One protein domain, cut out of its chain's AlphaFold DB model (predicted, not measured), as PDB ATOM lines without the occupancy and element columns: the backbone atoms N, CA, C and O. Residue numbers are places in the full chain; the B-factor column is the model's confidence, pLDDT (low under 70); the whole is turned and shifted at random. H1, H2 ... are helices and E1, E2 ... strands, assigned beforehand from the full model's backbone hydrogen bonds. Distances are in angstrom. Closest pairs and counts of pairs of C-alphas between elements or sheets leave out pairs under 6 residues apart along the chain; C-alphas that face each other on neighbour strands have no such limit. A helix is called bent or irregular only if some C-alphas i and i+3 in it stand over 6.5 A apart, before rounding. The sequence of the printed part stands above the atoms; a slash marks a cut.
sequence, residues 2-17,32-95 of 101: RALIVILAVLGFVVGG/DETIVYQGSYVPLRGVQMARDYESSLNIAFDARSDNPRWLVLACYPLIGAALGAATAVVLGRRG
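What this domain is: This is residues 2 to 17 and 32 to 95 of the 101 residues of an uncharacterized protein of Rhodococcus erythropolis (UniProt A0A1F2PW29). Two separate parts lie at opposite ends of a long rod: at one end the helices H1 and H3 run side by side in opposite directions, and at the other a small head holds the hairpin E1 E2 and the helix H2. A thin bridge, residues 63 to 72, of which 69 to 72 belong to H3, stands free between them. The 80 printed residues include three named helices and two named strands, in the order H1, E1, E2, H2, H3, with one antiparallel sheet of order E1 - E2; the class is mostly helix. The whole is extended, with a radius of gyration of the C-alphas of 21.2 A, and spans 66 by 24 by 14 A.

How they stand to each other: H1, residues 2 to 17, touches H3, residues 69 to 93, with 53 pairs of C-alphas within 8 A. Their closest C-alphas are those of Gly 16 and Pro 77, 4.0 A apart. The two helices run opposite ways at a shallow tilt of 29 degrees. E1, residues 34 to 36, and E2, residues 48 to 50, form a hairpin of antiparallel neighbour strands, with 135 degrees between their directions. N 35 and O 49 are within hydrogen-bond range at 2.9 A, as are N 49 and O 35 at 2.9 A. The closest C-alphas of E1 and H2, residues 51 to 61, are those of Ile 35 and Arg 51, 5.9 A apart. H2 touches no helix, and H2 and H3 are apart. In H1 and H2 every O i to N i+4 pair is within hydrogen-bond range; in H3 it is 19 of 21.

Where its parts are: H1 begins at C-alpha 2 (167.348, 185.013, 226.522) and measures 22.4 A from first to last C-alpha. E1 measures 7.0 A and E2 7.1 A. H2 begins at C-alpha 51 (121.725, 174.873, 214.800) and measures 15.1 A. H3, the longest helix, measures 35.9 A and ends at C-alpha 93 (171.913, 188.574, 216.008). It has a kink of 30 degrees near residue 77, and it is irregular, but only just: C-alphas 74 and 77 are 6.8 A apart.

The domain as a whole: The two C-alphas farthest apart are those of Pro 43 and Gly 95, 66.5 A. Residues 18 to 31 are not printed, and C-alphas 17 and 32 are 26.6 A apart across the cut. The link from E1 to E2 is long, with 11 residues, the link from E2 to H2 is tight, and the link from H2 to H3 is short, with 7 residues. The mean pLDDT of the printed part is 75.8; 33 residues are under 70, among them residues 49 to 68.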
ATOM      1  N   ARG A   2     168.391 185.913 225.971       80.94
ATOM      2  CA  ARG A   2     167.348 185.013 226.522       80.94
ATOM      3  C   ARG A   2     166.015 185.708 226.842       80.94
ATOM      4  O   ARG A   2     164.981 185.247 226.387       80.94
ATOM      5  N   ALA A   3     166.049 186.843 227.547       84.38
ATOM      6  CA  ALA A   3     164.835 187.590 227.893       84.38
ATOM      7  C   ALA A   3     164.048 188.077 226.660       84.38
ATOM      8  O   ALA A   3     162.833 187.951 226.622       84.38
ATOM      9  N   LEU A   4     164.747 188.559 225.626       84.06
ATOM     10  CA  LEU A   4     164.139 189.013 224.369       84.06
ATOM     11  C   LEU A   4     163.426 187.863 223.639       84.06
ATOM     12  O   LEU A   4     162.311 188.040 223.162       84.06
ATOM     13  N   ILE A   5     164.044 186.677 223.615       86.12
ATOM     14  CA  ILE A   5     163.452 185.464 223.035       86.12
ATOM     15  C   ILE A   5     162.192 185.058 223.791       86.12
ATOM     16  O   ILE A   5     161.173 184.809 223.161       86.12
ATOM     17  N   VAL A   6     162.241 185.035 225.124       87.81
ATOM     18  CA  VAL A   6     161.082 184.664 225.946       87.81
ATOM     19  C   VAL A   6     159.927 185.642 225.739       87.81
ATOM     20  O   VAL A   6     158.805 185.206 225.510       87.81
ATOM     21  N   ILE A   7     160.191 186.951 225.754       88.19
ATOM     22  CA  ILE A   7     159.147 187.973 225.594       88.19
ATOM     23  C   ILE A   7     158.467 187.856 224.229       88.19
ATOM     24  O   ILE A   7     157.242 187.804 224.156       88.19
ATOM     25  N   LEU A   8     159.246 187.778 223.150       88.44
ATOM     26  CA  LEU A   8     158.686 187.684 221.804       88.44
ATOM     27  C   LEU A   8     158.020 186.328 221.547       88.44
ATOM     28  O   LEU A   8     157.010 186.286 220.854       88.44
ATOM     29  N   ALA A   9     158.517 185.236 222.136       88.00
ATOM     30  CA  ALA A   9     157.852 183.935 222.077       88.00
ATOM     31  C   ALA A   9     156.490 183.959 222.787       88.00
ATOM     32  O   ALA A   9     155.512 183.466 222.234       88.00
ATOM     33  N   VAL A  10     156.396 184.571 223.972       91.06
ATOM     34  CA  VAL A  10     155.121 184.724 224.692       91.06
ATOM     35  C   VAL A  10     154.167 185.628 223.914       91.06
ATOM     36  O   VAL A  10     152.999 185.292 223.757       91.06
ATOM     37  N   LEU A  11     154.655 186.740 223.360       91.94
ATOM     38  CA  LEU A  11     153.836 187.623 222.530       91.94
ATOM     39  C   LEU A  11     153.318 186.891 221.284       91.94
ATOM     40  O   LEU A  11     152.134 186.968 220.966       91.94
ATOM     41  N   GLY A  12     154.182 186.119 220.625       88.62
ATOM     42  CA  GLY A  12     153.810 185.261 219.507       88.62
ATOM     43  C   GLY A  12     152.778 184.199 219.891       88.62
ATOM     44  O   GLY A  12     151.830 183.981 219.142       88.62
ATOM     45  N   PHE A  13     152.907 183.585 221.070       91.75
ATOM     46  CA  PHE A  13     151.929 182.636 221.606       91.75
ATOM     47  C   PHE A  13     150.554 183.284 221.806       91.75
ATOM     48  O   PHE A  13     149.544 182.726 221.387       91.75
ATOM     49  N   VAL A  14     150.519 184.481 222.400       91.31
ATOM     50  CA  VAL A  14     149.277 185.230 222.646       91.31
ATOM     51  C   VAL A  14     148.588 185.589 221.330       91.31
ATOM     52  O   VAL A  14     147.398 185.322 221.172       91.31
ATOM     53  N   VAL A  15     149.330 186.125 220.358       90.62
ATOM     54  CA  VAL A  15     148.783 186.471 219.032       90.62
ATOM     55  C   VAL A  15     148.328 185.217 218.278       90.62
ATOM     56  O   VAL A  15     147.247 185.202 217.695       90.62
ATOM     57  N   GLY A  16     149.107 184.135 218.338       85.56
ATOM     58  CA  GLY A  16     148.739 182.840 217.765       85.56
ATOM     59  C   GLY A  16     147.543 182.173 218.455       85.56
ATOM     60  O   GLY A  16     146.936 181.283 217.874       85.56
ATOM     61  N   GLY A  17     147.163 182.598 219.662       87.12
ATOM     62  CA  GLY A  17     145.965 182.127 220.362       87.12
ATOM     63  C   GLY A  17     144.661 182.777 219.886       87.12
ATOM     64  O   GLY A  17     143.587 182.228 220.133       87.12
ATOM     65  N   ASP A  32     120.783 181.079 216.391       58.25
ATOM     66  CA  ASP A  32     119.756 180.030 216.348       58.25
ATOM     67  C   ASP A  32     119.051 180.022 214.979       58.25
ATOM     68  O   ASP A  32     117.916 180.469 214.803       58.25
ATOM     69  N   GLU A  33     119.752 179.554 213.957       61.03
ATOM     70  CA  GLU A  33     119.194 179.346 212.635       61.03
ATOM     71  C   GLU A  33     118.517 177.970 212.639       61.03
ATOM     72  O   GLU A  33     119.133 176.956 212.984       61.03
ATOM     73  N   THR A  34     117.222 177.918 212.322       58.16
ATOM     74  CA  THR A  34     116.496 176.649 212.205       58.16
ATOM     75  C   THR A  34     116.973 175.925 210.956       58.16
ATOM     76  O   THR A  34     116.671 176.345 209.836       58.16
ATOM     77  N   ILE A  35     117.711 174.839 211.146       66.12
ATOM     78  CA  ILE A  35     118.253 174.002 210.080       66.12
ATOM     79  C   ILE A  35     117.587 172.627 210.091       66.12
ATOM     80  O   ILE A  35     117.061 172.164 211.102       66.12
ATOM     81  N   VAL A  36     117.557 171.973 208.931       71.62
ATOM     82  CA  VAL A  36     117.070 170.595 208.814       71.62
ATOM     83  C   VAL A  36     118.222 169.661 209.160       71.62
ATOM     84  O   VAL A  36     119.233 169.670 208.460       71.62
ATOM     85  N   TYR A  37     118.059 168.832 210.192       62.88
ATOM     86  CA  TYR A  37     119.108 167.921 210.647       62.88
ATOM     87  C   TYR A  37     119.471 166.896 209.559       62.88
ATOM     88  O   TYR A  37     118.646 166.063 209.159       62.88
ATOM     89  N   GLN A  38     120.722 166.942 209.092       64.19
ATOM     90  CA  GLN A  38     121.273 166.035 208.070       64.19
ATOM     91  C   GLN A  38     122.342 165.069 208.614       64.19
ATOM     92  O   GLN A  38     122.918 164.298 207.839       64.19
ATOM     93  N   GLY A  39     122.582 165.075 209.929       67.69
ATOM     94  CA  GLY A  39     123.615 164.275 210.588       67.69
ATOM     95  C   GLY A  39     123.410 162.754 210.533       67.69
ATOM     96  O   GLY A  39     122.455 162.232 209.941       67.69
ATOM     97  N   SER A  40     124.345 162.022 211.148       65.69
ATOM     98  CA  SER A  40     124.370 160.550 211.134       65.69
ATOM     99  C   SER A  40     123.322 159.904 212.052       65.69
ATOM    100  O   SER A  40     122.985 158.731 211.871       65.69
ATOM    101  N   TYR A  41     122.749 160.661 212.997       60.62
ATOM    102  CA  TYR A  41     121.739 160.161 213.925       60.62
ATOM    103  C   TYR A  41     120.380 159.991 213.228       60.62
ATOM    104  O   TYR A  41     119.548 160.896 213.160       60.62
ATOM    105  N   VAL A  42     120.155 158.785 212.708       66.88
ATOM    106  CA  VAL A  42     118.974 158.397 211.914       66.88
ATOM    107  C   VAL A  42     117.620 158.849 212.505       66.88
ATOM    108  O   VAL A  42     116.789 159.305 211.721       66.88
ATOM    109  N   PRO A  43     117.365 158.796 213.830       72.56
ATOM    110  CA  PRO A  43     116.054 159.143 214.393       72.56
ATOM    111  C   PRO A  43     115.628 160.609 214.245       72.56
ATOM    112  O   PRO A  43     114.435 160.891 214.275       72.56
ATOM    113  N   LEU A  44     116.576 161.541 214.117       66.81
ATOM    114  CA  LEU A  44     116.284 162.980 214.030       66.81
ATOM    115  C   LEU A  44     116.445 163.524 212.605       66.81
ATOM    116  O   LEU A  44     116.298 164.721 212.369       66.81
ATOM    117  N   ARG A  45     116.746 162.656 211.633       66.44
ATOM    118  CA  ARG A  45     117.009 163.044 210.245       66.44
ATOM    119  C   ARG A  45     115.772 163.668 209.602       66.44
ATOM    120  O   ARG A  45     114.714 163.046 209.560       66.44
ATOM    121  N   GLY A  46     115.917 164.882 209.075       67.62
ATOM    122  CA  GLY A  46     114.815 165.628 208.459       67.62
ATOM    123  C   GLY A  46     113.971 166.463 209.429       67.62
ATOM    124  O   GLY A  46     113.027 167.116 208.987       67.62
ATOM    125  N   VAL A  47     114.300 166.479 210.724       76.50
ATOM    126  CA  VAL A  47     113.646 167.351 211.709       76.50
ATOM    127  C   VAL A  47     114.246 168.757 211.625       76.50
ATOM    128  O   VAL A  47     115.464 168.911 211.545       76.50
ATOM    129  N   GLN A  48     113.391 169.784 211.633       72.25
ATOM    130  CA  GLN A  48     113.836 171.169 211.804       72.25
ATOM    131  C   GLN A  48     114.250 171.378 213.258       72.25
ATOM    132  O   GLN A  48     113.429 171.208 214.162       72.25
ATOM    133  N   MET A  49     115.502 171.751 213.487       68.00
ATOM    134  CA  MET A  49     115.985 172.094 214.818       68.00
ATOM    135  C   MET A  49     116.939 173.277 214.781       68.00
ATOM    136  O   MET A  49     117.472 173.640 213.735       68.00
ATOM    137  N   ALA A  50     117.121 173.904 215.938       68.25
ATOM    138  CA  ALA A  50     118.103 174.961 216.089       68.25
ATOM    139  C   ALA A  50     119.511 174.413 215.816       68.25
ATOM    140  O   ALA A  50     119.862 173.315 216.267       68.25
ATOM    141  N   ARG A  51     120.326 175.193 215.104       66.50
ATOM    142  CA  ARG A  51     121.725 174.873 214.800       66.50
ATOM    143  C   ARG A  51     122.561 174.558 216.047       66.50
ATOM    144  O   ARG A  51     123.447 173.705 215.989       66.50
ATOM    145  N   ASP A  52     122.218 175.148 217.184       63.69
ATOM    146  CA  ASP A  52     122.879 174.920 218.473       63.69
ATOM    147  C   ASP A  52     122.577 173.527 219.040       63.69
ATOM    148  O   ASP A  52     123.448 172.852 219.607       63.69
ATOM    149  N   TYR A  53     121.351 173.044 218.820       64.75
ATOM    150  CA  TYR A  53     120.962 171.679 219.155       64.75
ATOM    151  C   TYR A  53     121.656 170.674 218.223       64.75
ATOM    152  O   TYR A  53     122.071 169.605 218.673       64.75
ATOM    153  N   GLU A  54     121.869 171.026 216.944       68.19
ATOM    154  CA  GLU A  54     122.646 170.205 215.995       68.19
ATOM    155  C   GLU A  54     124.102 170.093 216.393       68.19
ATOM    156  O   GLU A  54     124.634 168.985 216.446       68.19
ATOM    157  N   SER A  55     124.715 171.219 216.743       65.69
ATOM    158  CA  SER A  55     126.073 171.266 217.269       65.69
ATOM    159  C   SER A  55     126.207 170.386 218.513       65.69
ATOM    160  O   SER A  55     127.103 169.547 218.584       65.69
ATOM    161  N   SER A  56     125.260 170.483 219.449       66.44
ATOM    162  CA  SER A  56     125.249 169.678 220.676       66.44
ATOM    163  C   SER A  56     125.118 168.177 220.399       66.44
ATOM    164  O   SER A  56     125.846 167.379 220.992       66.44
ATOM    165  N   LEU A  57     124.244 167.771 219.469       67.44
ATOM    166  CA  LEU A  57     124.123 166.370 219.047       67.44
ATOM    167  C   LEU A  57     125.355 165.874 218.295       67.44
ATOM    168  O   LEU A  57     125.779 164.739 218.498       67.44
ATOM    169  N   ASN A  58     125.938 166.716 217.451       65.12
ATOM    170  CA  ASN A  58     127.166 166.408 216.737       65.12
ATOM    171  C   ASN A  58     128.335 166.230 217.718       65.12
ATOM    172  O   ASN A  58     129.126 165.311 217.565       65.12
ATOM    173  N   ILE A  59     128.407 167.029 218.784       63.94
ATOM    174  CA  ILE A  59     129.382 166.849 219.870       63.94
ATOM    175  C   ILE A  59     129.079 165.580 220.685       63.94
ATOM    176  O   ILE A  59     130.001 164.873 221.077       63.94
ATOM    177  N   ALA A  60     127.812 165.262 220.957       62.84
ATOM    178  CA  ALA A  60     127.451 164.121 221.802       62.84
ATOM    179  C   ALA A  60     127.563 162.760 221.089       62.84
ATOM    180  O   ALA A  60     127.958 161.774 221.711       62.84
ATOM    181  N   PHE A  61     127.222 162.697 219.800       59.97
ATOM    182  CA  PHE A  61     127.098 161.449 219.036       59.97
ATOM    183  C   PHE A  61     128.084 161.339 217.867       59.97
ATOM    184  O   PHE A  61     128.480 160.229 217.524       59.97
ATOM    185  N   ASP A  62     128.525 162.466 217.304       57.12
ATOM    186  CA  ASP A  62     129.480 162.543 216.186       57.12
ATOM    187  C   ASP A  62     130.837 163.142 216.619       57.12
ATOM    188  O   ASP A  62     131.663 163.522 215.789       57.12
ATOM    189  N   ALA A  63     131.148 163.160 217.928       52.25
ATOM    190  CA  ALA A  63     132.464 163.557 218.467       52.25
ATOM    191  C   ALA A  63     133.635 162.713 217.931       52.25
ATOM    192  O   ALA A  63     134.799 162.992 218.223       52.25
ATOM    193  N   ARG A  64     133.335 161.692 217.123       48.75
ATOM    194  CA  ARG A  64     134.288 160.971 216.291       48.75
ATOM    195  C   ARG A  64     134.314 161.466 214.843       48.75
ATOM    196  O   ARG A  64     134.584 160.696 213.932       48.75
ATOM    197  N   SER A  65     134.065 162.750 214.609       49.44
ATOM    198  CA  SER A  65     134.448 163.378 213.351       49.44
ATOM    199  C   SER A  65     135.979 163.473 213.358       49.44
ATOM    200  O   SER A  65     136.547 164.262 214.118       49.44
ATOM    201  N   ASP A  66     136.636 162.655 212.532       53.97
ATOM    202  CA  ASP A  66     138.070 162.648 212.197       53.97
ATOM    203  C   ASP A  66     138.521 163.970 211.535       53.97
ATOM    204  O   ASP A  66     139.189 163.993 210.503       53.97
ATOM    205  N   ASN A  67     138.111 165.116 212.077       61.12
ATOM    206  CA  ASN A  67     138.369 166.419 211.502       61.12
ATOM    207  C   ASN A  67     139.605 167.025 212.183       61.12
ATOM    208  O   ASN A  67     139.511 167.522 213.310       61.12
ATOM    209  N   PRO A  68     140.779 167.042 211.521       67.69
ATOM    210  CA  PRO A  68     142.022 167.535 212.112       67.69
ATOM    211  C   PRO A  68     141.996 169.045 212.383       67.69
ATOM    212  O   PRO A  68     142.954 169.582 212.934       67.69
ATOM    213  N   ARG A  69     140.914 169.754 212.028       71.81
ATOM    214  CA  ARG A  69     140.757 171.199 212.253       71.81
ATOM    215  C   ARG A  69     140.999 171.601 213.706       71.81
ATOM    216  O   ARG A  69     141.635 172.626 213.920       71.81
ATOM    217  N   TRP A  70     140.565 170.808 214.689       70.44
ATOM    218  CA  TRP A  70     140.806 171.128 216.102       70.44
ATOM    219  C   TRP A  70     142.289 171.009 216.485       70.44
ATOM    220  O   TRP A  70     142.827 171.889 217.154       70.44
ATOM    221  N   LEU A  71     142.979 169.980 215.980       74.06
ATOM    222  CA  LEU A  71     144.431 169.823 216.129       74.06
ATOM    223  C   LEU A  71     145.192 170.983 215.473       74.06
ATOM    224  O   LEU A  71     146.089 171.555 216.084       74.06
ATOM    225  N   VAL A  72     144.800 171.373 214.258       78.31
ATOM    226  CA  VAL A  72     145.390 172.520 213.551       78.31
ATOM    227  C   VAL A  72     145.159 173.814 214.334       78.31
ATOM    228  O   VAL A  72     146.088 174.607 214.491       78.31
ATOM    229  N   LEU A  73     143.955 174.002 214.883       77.88
ATOM    230  CA  LEU A  73     143.624 175.166 215.701       77.88
ATOM    231  C   LEU A  73     144.490 175.239 216.966       77.88
ATOM    232  O   LEU A  73     145.040 176.297 217.277       77.88
ATOM    233  N   ALA A  74     144.683 174.106 217.643       80.38
ATOM    234  CA  ALA A  74     145.542 173.988 218.819       80.38
ATOM    235  C   ALA A  74     147.029 174.272 218.520       80.38
ATOM    236  O   ALA A  74     147.773 174.671 219.418       80.38
ATOM    237  N   CYS A  75     147.471 174.120 217.267       85.94
ATOM    238  CA  CYS A  75     148.845 174.408 216.863       85.94
ATOM    239  C   CYS A  75     149.128 175.895 216.586       85.94
ATOM    240  O   CYS A  75     150.291 176.293 216.682       85.94
ATOM    241  N   TYR A  76     148.132 176.739 216.286       87.50
ATOM    242  CA  TYR A  76     148.365 178.174 216.037       87.50
ATOM    243  C   TYR A  76     149.141 178.913 217.139       87.50
ATOM    244  O   TYR A  76     150.071 179.645 216.787       87.50
ATOM    245  N   PRO A  77     148.862 178.731 218.447       88.94
ATOM    246  CA  PRO A  77     149.648 179.392 219.486       88.94
ATOM    247  C   PRO A  77     151.109 178.917 219.509       88.94
ATOM    248  O   PRO A  77     152.013 179.716 219.744       88.94
ATOM    249  N   LEU A  78     151.380 177.648 219.182       89.31
ATOM    250  CA  LEU A  78     152.750 177.131 219.073       89.31
ATOM    251  C   LEU A  78     153.483 177.702 217.852       89.31
ATOM    252  O   LEU A  78     154.653 178.071 217.955       89.31
ATOM    253  N   ILE A  79     152.794 177.828 216.714       89.44
ATOM    254  CA  ILE A  79     153.342 178.448 215.498       89.44
ATOM    255  C   ILE A  79     153.655 179.925 215.758       89.44
ATOM    256  O   ILE A  79     154.745 180.397 215.434       89.44
ATOM    257  N   GLY A  80     152.732 180.643 216.403       89.19
ATOM    258  CA  GLY A  80     152.935 182.027 216.813       89.19
ATOM    259  C   GLY A  80     154.138 182.174 217.746       89.19
ATOM    260  O   GLY A  80     154.996 183.026 217.514       89.19
ATOM    261  N   ALA A  81     154.268 181.294 218.743       90.19
ATOM    262  CA  ALA A  81     155.414 181.279 219.649       90.19
ATOM    263  C   ALA A  81     156.740 181.020 218.920       90.19
ATOM    264  O   ALA A  81     157.735 181.697 219.189       90.19
ATOM    265  N   ALA A  82     156.758 180.081 217.970       90.31
ATOM    266  CA  ALA A  82     157.937 179.765 217.169       90.31
ATOM    267  C   ALA A  82     158.369 180.951 216.290       90.31
ATOM    268  O   ALA A  82     159.556 181.275 216.238       90.31
ATOM    269  N   LEU A  83     157.418 181.648 215.660       91.88
ATOM    270  CA  LEU A  83     157.685 182.866 214.886       91.88
ATOM    271  C   LEU A  83     158.187 184.010 215.781       91.88
ATOM    272  O   LEU A  83     159.160 184.690 215.442       91.88
ATOM    273  N   GLY A  84     157.585 184.182 216.958       89.38
ATOM    274  CA  GLY A  84     158.041 185.122 217.982       89.38
ATOM    275  C   GLY A  84     159.479 184.841 218.430       89.38
ATOM    276  O   GLY A  84     160.331 185.727 218.426       89.38
ATOM    277  N   ALA A  85     159.808 183.583 218.714       88.69
ATOM    278  CA  ALA A  85     161.171 183.181 219.046       88.69
ATOM    279  C   ALA A  85     162.149 183.400 217.874       88.69
ATOM    280  O   ALA A  85     163.261 183.892 218.080       88.69
ATOM    281  N   ALA A  86     161.749 183.082 216.639       90.19
ATOM    282  CA  ALA A  86     162.584 183.254 215.451       90.19
ATOM    283  C   ALA A  86     162.925 184.732 215.198       90.19
ATOM    284  O   ALA A  86     164.093 185.076 214.994       90.19
ATOM    285  N   THR A  87     161.931 185.620 215.280       87.50
ATOM    286  CA  THR A  87     162.136 187.074 215.145       87.50
ATOM    287  C   THR A  87     163.084 187.605 216.222       87.50
ATOM    288  O   THR A  87     163.992 188.382 215.921       87.50
ATOM    289  N   ALA A  88     162.964 187.101 217.451       85.50
ATOM    290  CA  ALA A  88     163.854 187.440 218.553       85.50
ATOM    291  C   ALA A  88     165.308 187.017 218.314       85.50
ATOM    292  O   ALA A  88     166.236 187.763 218.627       85.50
ATOM    293  N   VAL A  89     165.527 185.833 217.740       87.88
ATOM    294  CA  VAL A  89     166.871 185.353 217.386       87.88
ATOM    295  C   VAL A  89     167.495 186.236 216.304       87.88
ATOM    296  O   VAL A  89     168.674 186.582 216.403       87.88
ATOM    297  N   VAL A  90     166.717 186.648 215.299       89.00
ATOM    298  CA  VAL A  90     167.186 187.554 214.235       89.00
ATOM    299  C   VAL A  90     167.545 188.934 214.798       89.00
ATOM    300  O   VAL A  90     168.607 189.467 214.474       89.00
ATOM    301  N   LEU A  91     166.708 189.492 215.675       85.19
ATOM    302  CA  LEU A  91     166.968 190.769 216.351       85.19
ATOM    303  C   LEU A  91     168.197 190.693 217.264       85.19
ATOM    304  O   LEU A  91     169.072 191.556 217.195       85.19
ATOM    305  N   GLY A  92     168.318 189.622 218.050       82.38
ATOM    306  CA  GLY A  92     169.482 189.383 218.902       82.38
ATOM    307  C   GLY A  92     170.786 189.273 218.107       82.38
ATOM    308  O   GLY A  92     171.798 189.837 218.515       82.38
ATOM    309  N   ARG A  93     170.763 188.629 216.931       84.56
ATOM    310  CA  ARG A  93     171.913 188.574 216.008       84.56
ATOM    311  C   ARG A  93     172.293 189.935 215.421       84.56
ATOM    312  O   ARG A  93     173.455 190.134 215.091       84.56
ATOM    313  N   ARG A  94     171.346 190.871 215.321       85.69
ATOM    314  CA  ARG A  94     171.591 192.262 214.902       85.69
ATOM    315  C   ARG A  94     172.052 193.180 216.042       85.69
ATOM    316  O   ARG A  94     172.094 194.390 215.852       85.69
ATOM    317  N   GLY A  95     172.385 192.631 217.212       78.69
ATOM    318  CA  GLY A  95     172.882 193.407 218.350       78.69
ATOM    319  C   GLY A  95     171.788 194.069 219.188       78.69
ATOM    320  O   GLY A  95     172.094 194.919 220.020       78.69
TER     321      GLY A  95